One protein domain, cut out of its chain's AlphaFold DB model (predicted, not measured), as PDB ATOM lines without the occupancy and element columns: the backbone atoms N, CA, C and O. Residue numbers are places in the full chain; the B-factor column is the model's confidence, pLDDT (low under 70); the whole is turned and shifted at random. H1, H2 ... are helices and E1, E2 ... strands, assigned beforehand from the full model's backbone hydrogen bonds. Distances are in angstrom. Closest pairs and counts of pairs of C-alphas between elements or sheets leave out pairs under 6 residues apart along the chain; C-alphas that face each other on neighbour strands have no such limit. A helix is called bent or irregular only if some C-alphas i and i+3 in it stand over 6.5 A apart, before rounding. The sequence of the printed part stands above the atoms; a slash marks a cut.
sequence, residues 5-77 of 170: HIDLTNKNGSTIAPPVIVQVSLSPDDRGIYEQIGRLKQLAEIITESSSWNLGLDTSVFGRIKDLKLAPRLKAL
ATOM      1  N   HIS A   5     -25.425  -6.056   4.822       89.12
ATOM      2  CA  HIS A   5     -25.619  -7.003   3.731       89.12
ATOM      3  C   HIS A   5     -26.459  -6.350   2.638       89.12
ATOM      4  O   HIS A   5     -27.545  -5.827   2.914       89.12
ATOM      5  N   ILE A   6     -25.949  -6.372   1.408       90.50
ATOM      6  CA  ILE A   6     -26.591  -5.775   0.239       90.50
ATOM      7  C   ILE A   6     -26.770  -6.862  -0.816       90.50
ATOM      8  O   ILE A   6     -25.790  -7.412  -1.310       90.50
ATOM      9  N   ASP A   7     -28.020  -7.109  -1.186       91.69
ATOM     10  CA  ASP A   7     -28.400  -8.064  -2.220       91.69
ATOM     11  C   ASP A   7     -28.939  -7.326  -3.446       91.69
ATOM     12  O   ASP A   7     -29.851  -6.498  -3.340       91.69
ATOM     13  N   LEU A   8     -28.386  -7.647  -4.619       92.25
ATOM     14  CA  LEU A   8     -28.859  -7.173  -5.920       92.25
ATOM     15  C   LEU A   8     -29.355  -8.365  -6.731       92.25
ATOM     16  O   LEU A   8     -28.574  -9.232  -7.118       92.25
ATOM     17  N   THR A   9     -30.654  -8.409  -7.005       94.31
ATOM     18  CA  THR A   9     -31.268  -9.523  -7.740       94.31
ATOM     19  C   THR A   9     -32.575  -9.100  -8.395       94.31
ATOM     20  O   THR A   9     -33.115  -8.058  -8.065       94.31
ATOM     21  N   ASN A  10     -33.132  -9.885  -9.304       91.94
ATOM     22  CA  ASN A  10     -34.485  -9.683  -9.817       91.94
ATOM     23  C   ASN A  10     -35.424 -10.791  -9.317       91.94
ATOM     24  O   ASN A  10     -35.021 -11.703  -8.599       91.94
ATOM     25  N   LYS A  11     -36.695 -10.753  -9.734       90.75
ATOM     26  CA  LYS A  11     -37.702 -11.762  -9.346       90.75
ATOM     27  C   LYS A  11     -37.351 -13.208  -9.760       90.75
ATOM     28  O   LYS A  11     -37.968 -14.140  -9.264       90.75
ATOM     29  N   ASN A  12     -36.395 -13.389 -10.673       91.75
ATOM     30  CA  ASN A  12     -35.900 -14.672 -11.174       91.75
ATOM     31  C   ASN A  12     -34.521 -15.048 -10.590       91.75
ATOM     32  O   ASN A  12     -33.956 -16.053 -11.011       91.75
ATOM     33  N   GLY A  13     -33.944 -14.249  -9.686       89.25
ATOM     34  CA  GLY A  13     -32.599 -14.495  -9.154       89.25
ATOM     35  C   GLY A  13     -31.445 -13.973 -10.026       89.25
ATOM     36  O   GLY A  13     -30.295 -14.319  -9.781       89.25
ATOM     37  N   SER A  14     -31.724 -13.180 -11.066       86.88
ATOM     38  CA  SER A  14     -30.728 -12.677 -12.026       86.88
ATOM     39  C   SER A  14     -30.481 -11.173 -11.870       86.88
ATOM     40  O   SER A  14     -31.372 -10.426 -11.484       86.88
ATOM     41  N   THR A  15     -29.293 -10.702 -12.243       90.75
ATOM     42  CA  THR A  15     -28.955  -9.268 -12.343       90.75
ATOM     43  C   THR A  15     -28.892  -8.760 -13.786       90.75
ATOM     44  O   THR A  15     -28.716  -7.567 -14.013       90.75
ATOM     45  N   ILE A  16     -29.066  -9.647 -14.773       87.56
ATOM     46  CA  ILE A  16     -28.992  -9.300 -16.200       87.56
ATOM     47  C   ILE A  16     -30.312  -8.684 -16.679       87.56
ATOM     48  O   ILE A  16     -30.320  -7.699 -17.421       87.56
ATOM     49  N   ALA A  17     -31.439  -9.279 -16.279       90.75
ATOM     50  CA  ALA A  17     -32.759  -8.848 -16.725       90.75
ATOM     51  C   ALA A  17     -33.367  -7.812 -15.759       90.75
ATOM     52  O   ALA A  17     -33.421  -8.072 -14.555       90.75
ATOM     53  N   PRO A  18     -33.867  -6.670 -16.264       90.50
ATOM     54  CA  PRO A  18     -34.507  -5.658 -15.432       90.50
ATOM     55  C   PRO A  18     -35.904  -6.095 -14.939       90.50
ATOM     56  O   PRO A  18     -36.547  -6.934 -15.579       90.50
ATOM     57  N   PRO A  19     -36.427  -5.484 -13.857       91.31
ATOM     58  CA  PRO A  19     -35.724  -4.605 -12.914       91.31
ATOM     59  C   PRO A  19     -34.750  -5.365 -12.016       91.31
ATOM     60  O   PRO A  19     -35.064  -6.469 -11.569       91.31
ATOM     61  N   VAL A  20     -33.634  -4.723 -11.662       93.44
ATOM     62  CA  VAL A  20     -32.804  -5.168 -10.534       93.44
ATOM     63  C   VAL A  20     -33.387  -4.585  -9.248       93.44
ATOM     64  O   VAL A  20     -33.695  -3.399  -9.162       93.44
ATOM     65  N   ILE A  21     -33.580  -5.434  -8.253       94.69
ATOM     66  CA  ILE A  21     -34.114  -5.123  -6.933       94.69
ATOM     67  C   ILE A  21     -32.947  -5.061  -5.952       94.69
ATOM     68  O   ILE A  21     -32.158  -6.001  -5.868       94.69
ATOM     69  N   VAL A  22     -32.863  -3.965  -5.202       94.69
ATOM     70  CA  VAL A  22     -31.888  -3.793  -4.122       94.69
ATOM     71  C   VAL A  22     -32.559  -4.095  -2.795       94.69
ATOM     72  O   VAL A  22     -33.554  -3.457  -2.429       94.69
ATOM     73  N   GLN A  23     -31.995  -5.042  -2.060       92.44
ATOM     74  CA  GLN A  23     -32.369  -5.351  -0.692       92.44
ATOM     75  C   GLN A  23     -31.177  -5.086   0.223       92.44
ATOM     76  O   GLN A  23     -30.040  -5.404  -0.103       92.44
ATOM     77  N   VAL A  24     -31.446  -4.476   1.374       90.19
ATOM     78  CA  VAL A  24     -30.421  -4.165   2.368       90.19
ATOM     79  C   VAL A  24     -30.900  -4.658   3.719       90.19
ATOM     80  O   VAL A  24     -32.046  -4.419   4.116       90.19
ATOM     81  N   SER A  25     -30.007  -5.335   4.425       87.56
ATOM     82  CA  SER A  25     -30.202  -5.723   5.814       87.56
ATOM     83  C   SER A  25     -28.967  -5.366   6.630       87.56
ATOM     84  O   SER A  25     -27.865  -5.227   6.104       87.56
ATOM     85  N   LEU A  26     -29.183  -5.141   7.919       85.81
ATOM     86  CA  LEU A  26     -28.140  -4.798   8.872       85.81
ATOM     87  C   LEU A  26     -28.107  -5.904   9.912       85.81
ATOM     88  O   LEU A  26     -29.175  -6.295  10.402       85.81
ATOM     89  N   SER A  27     -26.916  -6.386  10.261       81.88
ATOM     90  CA  SER A  27     -26.806  -7.280  11.405       81.88
ATOM     91  C   SER A  27     -27.281  -6.532  12.660       81.88
ATOM     92  O   SER A  27     -27.001  -5.334  12.826       81.88
ATOM     93  N   PRO A  28     -28.102  -7.176  13.507       69.56
ATOM     94  CA  PRO A  28     -28.456  -6.600  14.792       69.56
ATOM     95  C   PRO A  28     -27.167  -6.451  15.610       69.56
ATOM     96  O   PRO A  28     -26.476  -7.432  15.867       69.56
ATOM     97  N   ASP A  29     -26.826  -5.216  15.963       70.12
ATOM     98  CA  ASP A  29     -25.811  -4.892  16.971       70.12
ATOM     99  C   ASP A  29     -26.578  -4.460  18.236       70.12
ATOM    100  O   ASP A  29     -27.751  -4.083  18.140       70.12
ATOM    101  N   ASP A  30     -25.943  -4.458  19.408       62.94
ATOM    102  CA  ASP A  30     -26.569  -4.047  20.685       62.94
ATOM    103  C   ASP A  30     -27.063  -2.582  20.672       62.94
ATOM    104  O   ASP A  30     -27.797  -2.127  21.551       62.94
ATOM    105  N   ARG A  31     -26.683  -1.825  19.638       64.62
ATOM    106  CA  ARG A  31     -27.187  -0.488  19.331       64.62
ATOM    107  C   ARG A  31     -28.583  -0.598  18.709       64.62
ATOM    108  O   ARG A  31     -28.733  -0.965  17.548       64.62
ATOM    109  N   GLY A  32     -29.601  -0.333  19.526       72.31
ATOM    110  CA  GLY A  32     -31.006  -0.681  19.294       72.31
ATOM    111  C   GLY A  32     -31.663  -0.274  17.960       72.31
ATOM    112  O   GLY A  32     -31.143   0.468  17.130       72.31
ATOM    113  N   ILE A  33     -32.900  -0.755  17.789       77.50
ATOM    114  CA  ILE A  33     -33.699  -0.738  16.545       77.50
ATOM    115  C   ILE A  33     -33.770   0.642  15.858       77.50
ATOM    116  O   ILE A  33     -33.761   0.717  14.629       77.50
ATOM    117  N   TYR A  34     -33.818   1.739  16.617       76.50
ATOM    118  CA  TYR A  34     -33.919   3.093  16.061       76.50
ATOM    119  C   TYR A  34     -32.697   3.498  15.228       76.50
ATOM    120  O   TYR A  34     -32.856   4.080  14.152       76.50
ATOM    121  N   GLU A  35     -31.487   3.148  15.672       80.00
ATOM    122  CA  GLU A  35     -30.264   3.421  14.910       80.00
ATOM    123  C   GLU A  35     -30.239   2.607  13.613       80.00
ATOM    124  O   GLU A  35     -29.905   3.136  12.550       80.00
ATOM    125  N   GLN A  36     -30.679   1.346  13.675       84.06
ATOM    126  CA  GLN A  36     -30.779   0.473  12.506       84.06
ATOM    127  C   GLN A  36     -31.725   1.056  11.443       84.06
ATOM    128  O   GLN A  36     -31.389   1.081  10.257       84.06
ATOM    129  N   ILE A  37     -32.891   1.564  11.853       86.44
ATOM    130  CA  ILE A  37     -33.851   2.199  10.940       86.44
ATOM    131  C   ILE A  37     -33.266   3.481  10.339       86.44
ATOM    132  O   ILE A  37     -33.394   3.698   9.133       86.44
ATOM    133  N   GLY A  38     -32.590   4.308  11.144       88.06
ATOM    134  CA  GLY A  38     -31.939   5.531  10.667       88.06
ATOM    135  C   GLY A  38     -30.891   5.254   9.585       88.06
ATOM    136  O   GLY A  38     -30.893   5.901   8.536       88.06
ATOM    137  N   ARG A  39     -30.050   4.235   9.787       88.88
ATOM    138  CA  ARG A  39     -29.068   3.792   8.784       88.88
ATOM    139  C   ARG A  39     -29.732   3.256   7.524       88.88
ATOM    140  O   ARG A  39     -29.317   3.603   6.422       88.88
ATOM    141  N   LEU A  40     -30.783   2.455   7.672       90.00
ATOM    142  CA  LEU A  40     -31.500   1.895   6.531       90.00
ATOM    143  C   LEU A  40     -32.188   2.987   5.696       90.00
ATOM    144  O   LEU A  40     -32.183   2.912   4.469       90.00
ATOM    145  N   LYS A  41     -32.706   4.032   6.353       91.50
ATOM    146  CA  LYS A  41     -33.241   5.228   5.694       91.50
ATOM    147  C   LYS A  41     -32.160   5.967   4.908       91.50
ATOM    148  O   LYS A  41     -32.359   6.241   3.729       91.50
ATOM    149  N   GLN A  42     -31.016   6.235   5.538       91.62
ATOM    150  CA  GLN A  42     -29.889   6.903   4.884       91.62
ATOM    151  C   GLN A  42     -29.428   6.133   3.635       91.62
ATOM    152  O   GLN A  42     -29.180   6.728   2.591       91.62
ATOM    153  N   LEU A  43     -29.357   4.801   3.712       92.38
ATOM    154  CA  LEU A  43     -28.992   3.966   2.566       92.38
ATOM    155  C   LEU A  43     -30.040   4.023   1.452       92.38
ATOM    156  O   LEU A  43     -29.677   4.123   0.282       92.38
ATOM    157  N   ALA A  44     -31.329   3.990   1.796       92.12
ATOM    158  CA  ALA A  44     -32.403   4.095   0.812       92.12
ATOM    159  C   ALA A  44     -32.340   5.423   0.033       92.12
ATOM    160  O   ALA A  44     -32.522   5.431  -1.185       92.12
ATOM    161  N   GLU A  45     -32.036   6.525   0.722       92.88
ATOM    162  CA  GLU A  45     -31.857   7.852   0.127       92.88
ATOM    163  C   GLU A  45     -30.646   7.884  -0.814       92.88
ATOM    164  O   GLU A  45     -30.809   8.180  -1.997       92.88
ATOM    165  N   ILE A  46     -29.475   7.436  -0.346       92.44
ATOM    166  CA  ILE A  46     -28.248   7.374  -1.159       92.44
ATOM    167  C   ILE A  46     -28.456   6.534  -2.426       92.44
ATOM    168  O   ILE A  46     -28.070   6.956  -3.516       92.44
ATOM    169  N   ILE A  47     -29.073   5.351  -2.318       91.69
ATOM    170  CA  ILE A  47     -29.340   4.482  -3.478       91.69
ATOM    171  C   ILE A  47     -30.288   5.177  -4.464       91.69
ATOM    172  O   ILE A  47     -30.090   5.096  -5.675       91.69
ATOM    173  N   THR A  48     -31.304   5.876  -3.956       91.44
ATOM    174  CA  THR A  48     -32.275   6.587  -4.798       91.44
ATOM    175  C   THR A  48     -31.607   7.733  -5.554       91.44
ATOM    176  O   THR A  48     -31.732   7.801  -6.777       91.44
ATOM    177  N   GLU A  49     -30.846   8.584  -4.866       92.38
ATOM    178  CA  GLU A  49     -30.145   9.723  -5.476       92.38
ATOM    179  C   GLU A  49     -29.089   9.270  -6.494       92.38
ATOM    180  O   GLU A  49     -29.020   9.781  -7.615       92.38
ATOM    181  N   SER A  50     -28.306   8.250  -6.138       91.56
ATOM    182  CA  SER A  50     -27.226   7.734  -6.985       91.56
ATOM    183  C   SER A  50     -27.702   6.838  -8.133       91.56
ATOM    184  O   SER A  50     -26.918   6.555  -9.042       91.56
ATOM    185  N   SER A  51     -28.973   6.415  -8.151       90.00
ATOM    186  CA  SER A  51     -29.522   5.547  -9.207       90.00
ATOM    187  C   SER A  51     -29.381   6.155 -10.608       90.00
ATOM    188  O   SER A  51     -29.064   5.448 -11.565       90.00
ATOM    189  N   SER A  52     -29.523   7.478 -10.710       89.81
ATOM    190  CA  SER A  52     -29.342   8.243 -11.950       89.81
ATOM    191  C   SER A  52     -27.897   8.225 -12.472       89.81
ATOM    192  O   SER A  52     -27.676   8.344 -13.675       89.81
ATOM    193  N   TRP A  53     -26.922   8.012 -11.583       93.44
ATOM    194  CA  TRP A  53     -25.492   7.930 -11.884       93.44
ATOM    195  C   TRP A  53     -24.970   6.494 -11.768       93.44
ATOM    196  O   TRP A  53     -23.863   6.258 -11.301       93.44
ATOM    197  N   ASN A  54     -25.766   5.491 -12.144       93.19
ATOM    198  CA  ASN A  54     -25.323   4.093 -12.136       93.19
ATOM    199  C   ASN A  54     -24.776   3.621 -10.765       93.19
ATOM    200  O   ASN A  54     -23.869   2.792 -10.714       93.19
ATOM    201  N   LEU A  55     -25.271   4.195  -9.659       92.81
ATOM    202  CA  LEU A  55     -24.774   3.965  -8.292       92.81
ATOM    203  C   LEU A  55     -23.278   4.295  -8.098       92.81
ATOM    204  O   LEU A  55     -22.628   3.755  -7.206       92.81
ATOM    205  N   GLY A  56     -22.712   5.158  -8.945       92.44
ATOM    206  CA  GLY A  56     -21.282   5.478  -8.956       92.44
ATOM    207  C   GLY A  56     -20.397   4.408  -9.606       92.44
ATOM    208  O   GLY A  56     -19.174   4.534  -9.567       92.44
ATOM    209  N   LEU A  57     -20.981   3.366 -10.208       91.69
ATOM    210  CA  LEU A  57     -20.240   2.303 -10.885       91.69
ATOM    211  C   LEU A  57     -19.859   2.704 -12.314       91.69
ATOM    212  O   LEU A  57     -20.660   3.297 -13.043       91.69
ATOM    213  N   ASP A  58     -18.661   2.304 -12.744       94.38
ATOM    214  CA  ASP A  58     -18.189   2.540 -14.109       94.38
ATOM    215  C   ASP A  58     -19.035   1.772 -15.139       94.38
ATOM    216  O   ASP A  58     -19.082   0.539 -15.167       94.38
ATOM    217  N   THR A  59     -19.677   2.518 -16.034       93.44
ATOM    218  CA  THR A  59     -20.528   1.968 -17.094       93.44
ATOM    219  C   THR A  59     -19.773   1.168 -18.155       93.44
ATOM    220  O   THR A  59     -20.392   0.352 -18.834       93.44
ATOM    221  N   SER A  60     -18.462   1.372 -18.308       94.69
ATOM    222  CA  SER A  60     -17.632   0.602 -19.241       94.69
ATOM    223  C   SER A  60     -17.436  -0.837 -18.756       94.69
ATOM    224  O   SER A  60     -17.495  -1.781 -19.539       94.69
ATOM    225  N   VAL A  61     -17.263  -1.006 -17.441       94.12
ATOM    226  CA  VAL A  61     -17.023  -2.311 -16.809       94.12
ATOM    227  C   VAL A  61     -18.335  -3.027 -16.493       94.12
ATOM    228  O   VAL A  61     -18.466  -4.220 -16.758       94.12
ATOM    229  N   PHE A  62     -19.318  -2.306 -15.943       88.00
ATOM    230  CA  PHE A  62     -20.552  -2.897 -15.405       88.00
ATOM    231  C   PHE A  62     -21.783  -2.694 -16.300       88.00
ATOM    232  O   PHE A  62     -22.849  -3.246 -16.025       88.00
ATOM    233  N   GLY A  63     -21.662  -1.913 -17.375       90.69
ATOM    234  CA  GLY A  63     -22.803  -1.483 -18.174       90.69
ATOM    235  C   GLY A  63     -23.655  -0.423 -17.469       90.69
ATOM    236  O   GLY A  63     -23.360   0.033 -16.364       90.69
ATOM    237  N   ARG A  64     -24.736  -0.005 -18.140       92.19
ATOM    238  CA  ARG A  64     -25.726   0.927 -17.578       92.19
ATOM    239  C   ARG A  64     -26.866   0.170 -16.907       92.19
ATOM    240  O   ARG A  64     -27.476  -0.703 -17.529       92.19
ATOM    241  N   ILE A  65     -27.209   0.578 -15.690       90.12
ATOM    242  CA  ILE A  65     -28.430   0.172 -14.997       90.12
ATOM    243  C   ILE A  65     -29.632   0.646 -15.821       90.12
ATOM    244  O   ILE A  65     -29.749   1.821 -16.164       90.12
ATOM    245  N   LYS A  66     -30.509  -0.298 -16.178       91.62
ATOM    246  CA  LYS A  66     -31.698  -0.037 -17.009       91.62
ATOM    247  C   LYS A  66     -32.940   0.280 -16.183       91.62
ATOM    248  O   LYS A  66     -33.713   1.146 -16.562       91.62
ATOM    249  N   ASP A  67     -33.143  -0.457 -15.096       91.38
ATOM    250  CA  ASP A  67     -34.248  -0.259 -14.157       91.38
ATOM    251  C   ASP A  67     -33.823  -0.789 -12.782       91.38
ATOM    252  O   ASP A  67     -33.265  -1.892 -12.683       91.38
ATOM    253  N   LEU A  68     -34.078   0.003 -11.743       92.69
ATOM    254  CA  LEU A  68     -33.680  -0.254 -10.363       92.69
ATOM    255  C   LEU A  68     -34.883  -0.057  -9.447       92.69
ATOM    256  O   LEU A  68     -35.549   0.978  -9.487       92.69
ATOM    257  N   LYS A  69     -35.145  -1.032  -8.580       93.75
ATOM    258  CA  LYS A  69     -36.229  -0.960  -7.599       93.75
ATOM    259  C   LYS A  69     -35.704  -1.235  -6.206       93.75
ATOM    260  O   LYS A  69     -34.889  -2.123  -5.992       93.75
ATOM    261  N   LEU A  70     -36.218  -0.496  -5.234       93.19
ATOM    262  CA  LEU A  70     -35.972  -0.796  -3.833       93.19
ATOM    263  C   LEU A  70     -36.912  -1.904  -3.365       93.19
ATOM    264  O   LEU A  70     -38.111  -1.885  -3.671       93.19
ATOM    265  N   ALA A  71     -36.379  -2.838  -2.582       90.50
ATOM    266  CA  ALA A  71     -37.189  -3.802  -1.853       90.50
ATOM    267  C   ALA A  71     -38.183  -3.081  -0.914       90.50
ATOM    268  O   ALA A  71     -37.895  -1.969  -0.453       90.50
ATOM    269  N   PRO A  72     -39.332  -3.697  -0.570       89.31
ATOM    270  CA  PRO A  72     -40.399  -3.040   0.195       89.31
ATOM    271  C   PRO A  72     -39.931  -2.369   1.493       89.31
ATOM    272  O   PRO A  72     -40.349  -1.253   1.794       89.31
ATOM    273  N   ARG A  73     -39.007  -3.013   2.220       87.31
ATOM    274  CA  ARG A  73     -38.446  -2.500   3.478       87.31
ATOM    275  C   ARG A  73     -37.688  -1.180   3.303       87.31
ATOM    276  O   ARG A  73     -37.802  -0.308   4.151       87.31
ATOM    277  N   LEU A  74     -36.936  -1.028   2.212       89.62
ATOM    278  CA  LEU A  74     -36.226   0.211   1.876       89.62
ATOM    279  C   LEU A  74     -37.175   1.251   1.292       89.62
ATOM    280  O   LEU A  74     -37.114   2.421   1.654       89.62
ATOM    281  N   LYS A  75     -38.083   0.812   0.416       89.88
ATOM    282  CA  LYS A  75     -39.060   1.682  -0.239       89.88
ATOM    283  C   LYS A  75     -39.931   2.430   0.773       89.88
ATOM    284  O   LYS A  75     -40.223   3.597   0.556       89.88
ATOM    285  N   ALA A  76     -40.306   1.783   1.878       87.44
ATOM    286  CA  ALA A  76     -41.077   2.406   2.955       87.44
ATOM    287  C   ALA A  76     -40.327   3.535   3.691       87.44
ATOM    288  O   ALA A  76     -40.956   4.327   4.386       87.44
ATOM    289  N   LEU A  77     -38.999   3.601   3.562       88.06
ATOM    290  CA  LEU A  77     -38.150   4.573   4.255       88.06
ATOM    291  C   LEU A  77     -37.761   5.763   3.378       88.06
ATOM    292  O   LEU A  77     -37.336   6.788   3.913       88.06
TER     293      LEU A  77
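What this domain is: This is residues 5 to 77 of the 170 residues of an uncharacterized protein of Hordeum vulgare subsp. vulgare (UniProt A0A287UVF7). A small three-stranded sheet has one long helix, H1, over one face along its strands; short H2 lies beyond H1's kinked end and short H3 beside the sheet. The 73 printed residues run E1, E2, H1, H2, E3, H3; the sheet, E1 E2 E3, and the class are mixed. The whole is only just compact, close to loose (radius of gyration of the C-alphas 13.3 A), spanning 40 by 25 by 20 A.

Where its parts are: E2, residues 20 to 26, measures 20.0 A; E1, residues 5 to 9, 13.0 A from C-alpha (-25.619, -7.003, 3.731); E3 is residues 68 to 70. H1, residues 33 to 56, 29.0 A, is irregular: C-alphas 52 and 55 are 7.2 A apart. H2 is residues 59 to 62; H3, residues 72 to 75, ends at C-alpha (-39.060, 1.682, -0.239).

How they stand to each other: E1 and E2 form an antiparallel hairpin, N 7 to O 23 2.9 A; E2 and E3 are parallel, N 22 to O 69 2.8 A. E2, H1 H2, E3 is a strand-helix-strand unit, parallel strands joined through helices, with a right-handed crossover. H1's height over the sheet is 8.5 A. H1 touches H3 with residues 40 to 44 alone, closest C-alphas Ala 44 and Leu 74, 5.6 A. H1 has 16 of 20 O i to N i+4 pairs within hydrogen-bond range; H2 and H3 are too short for any.

The domain as a whole: The farthest C-alphas, Asp 30 and Ser 60, are 41.2 A apart. The printed part has no cut and no long link; pLDDT is under 70 at residues 28, 30 and 31.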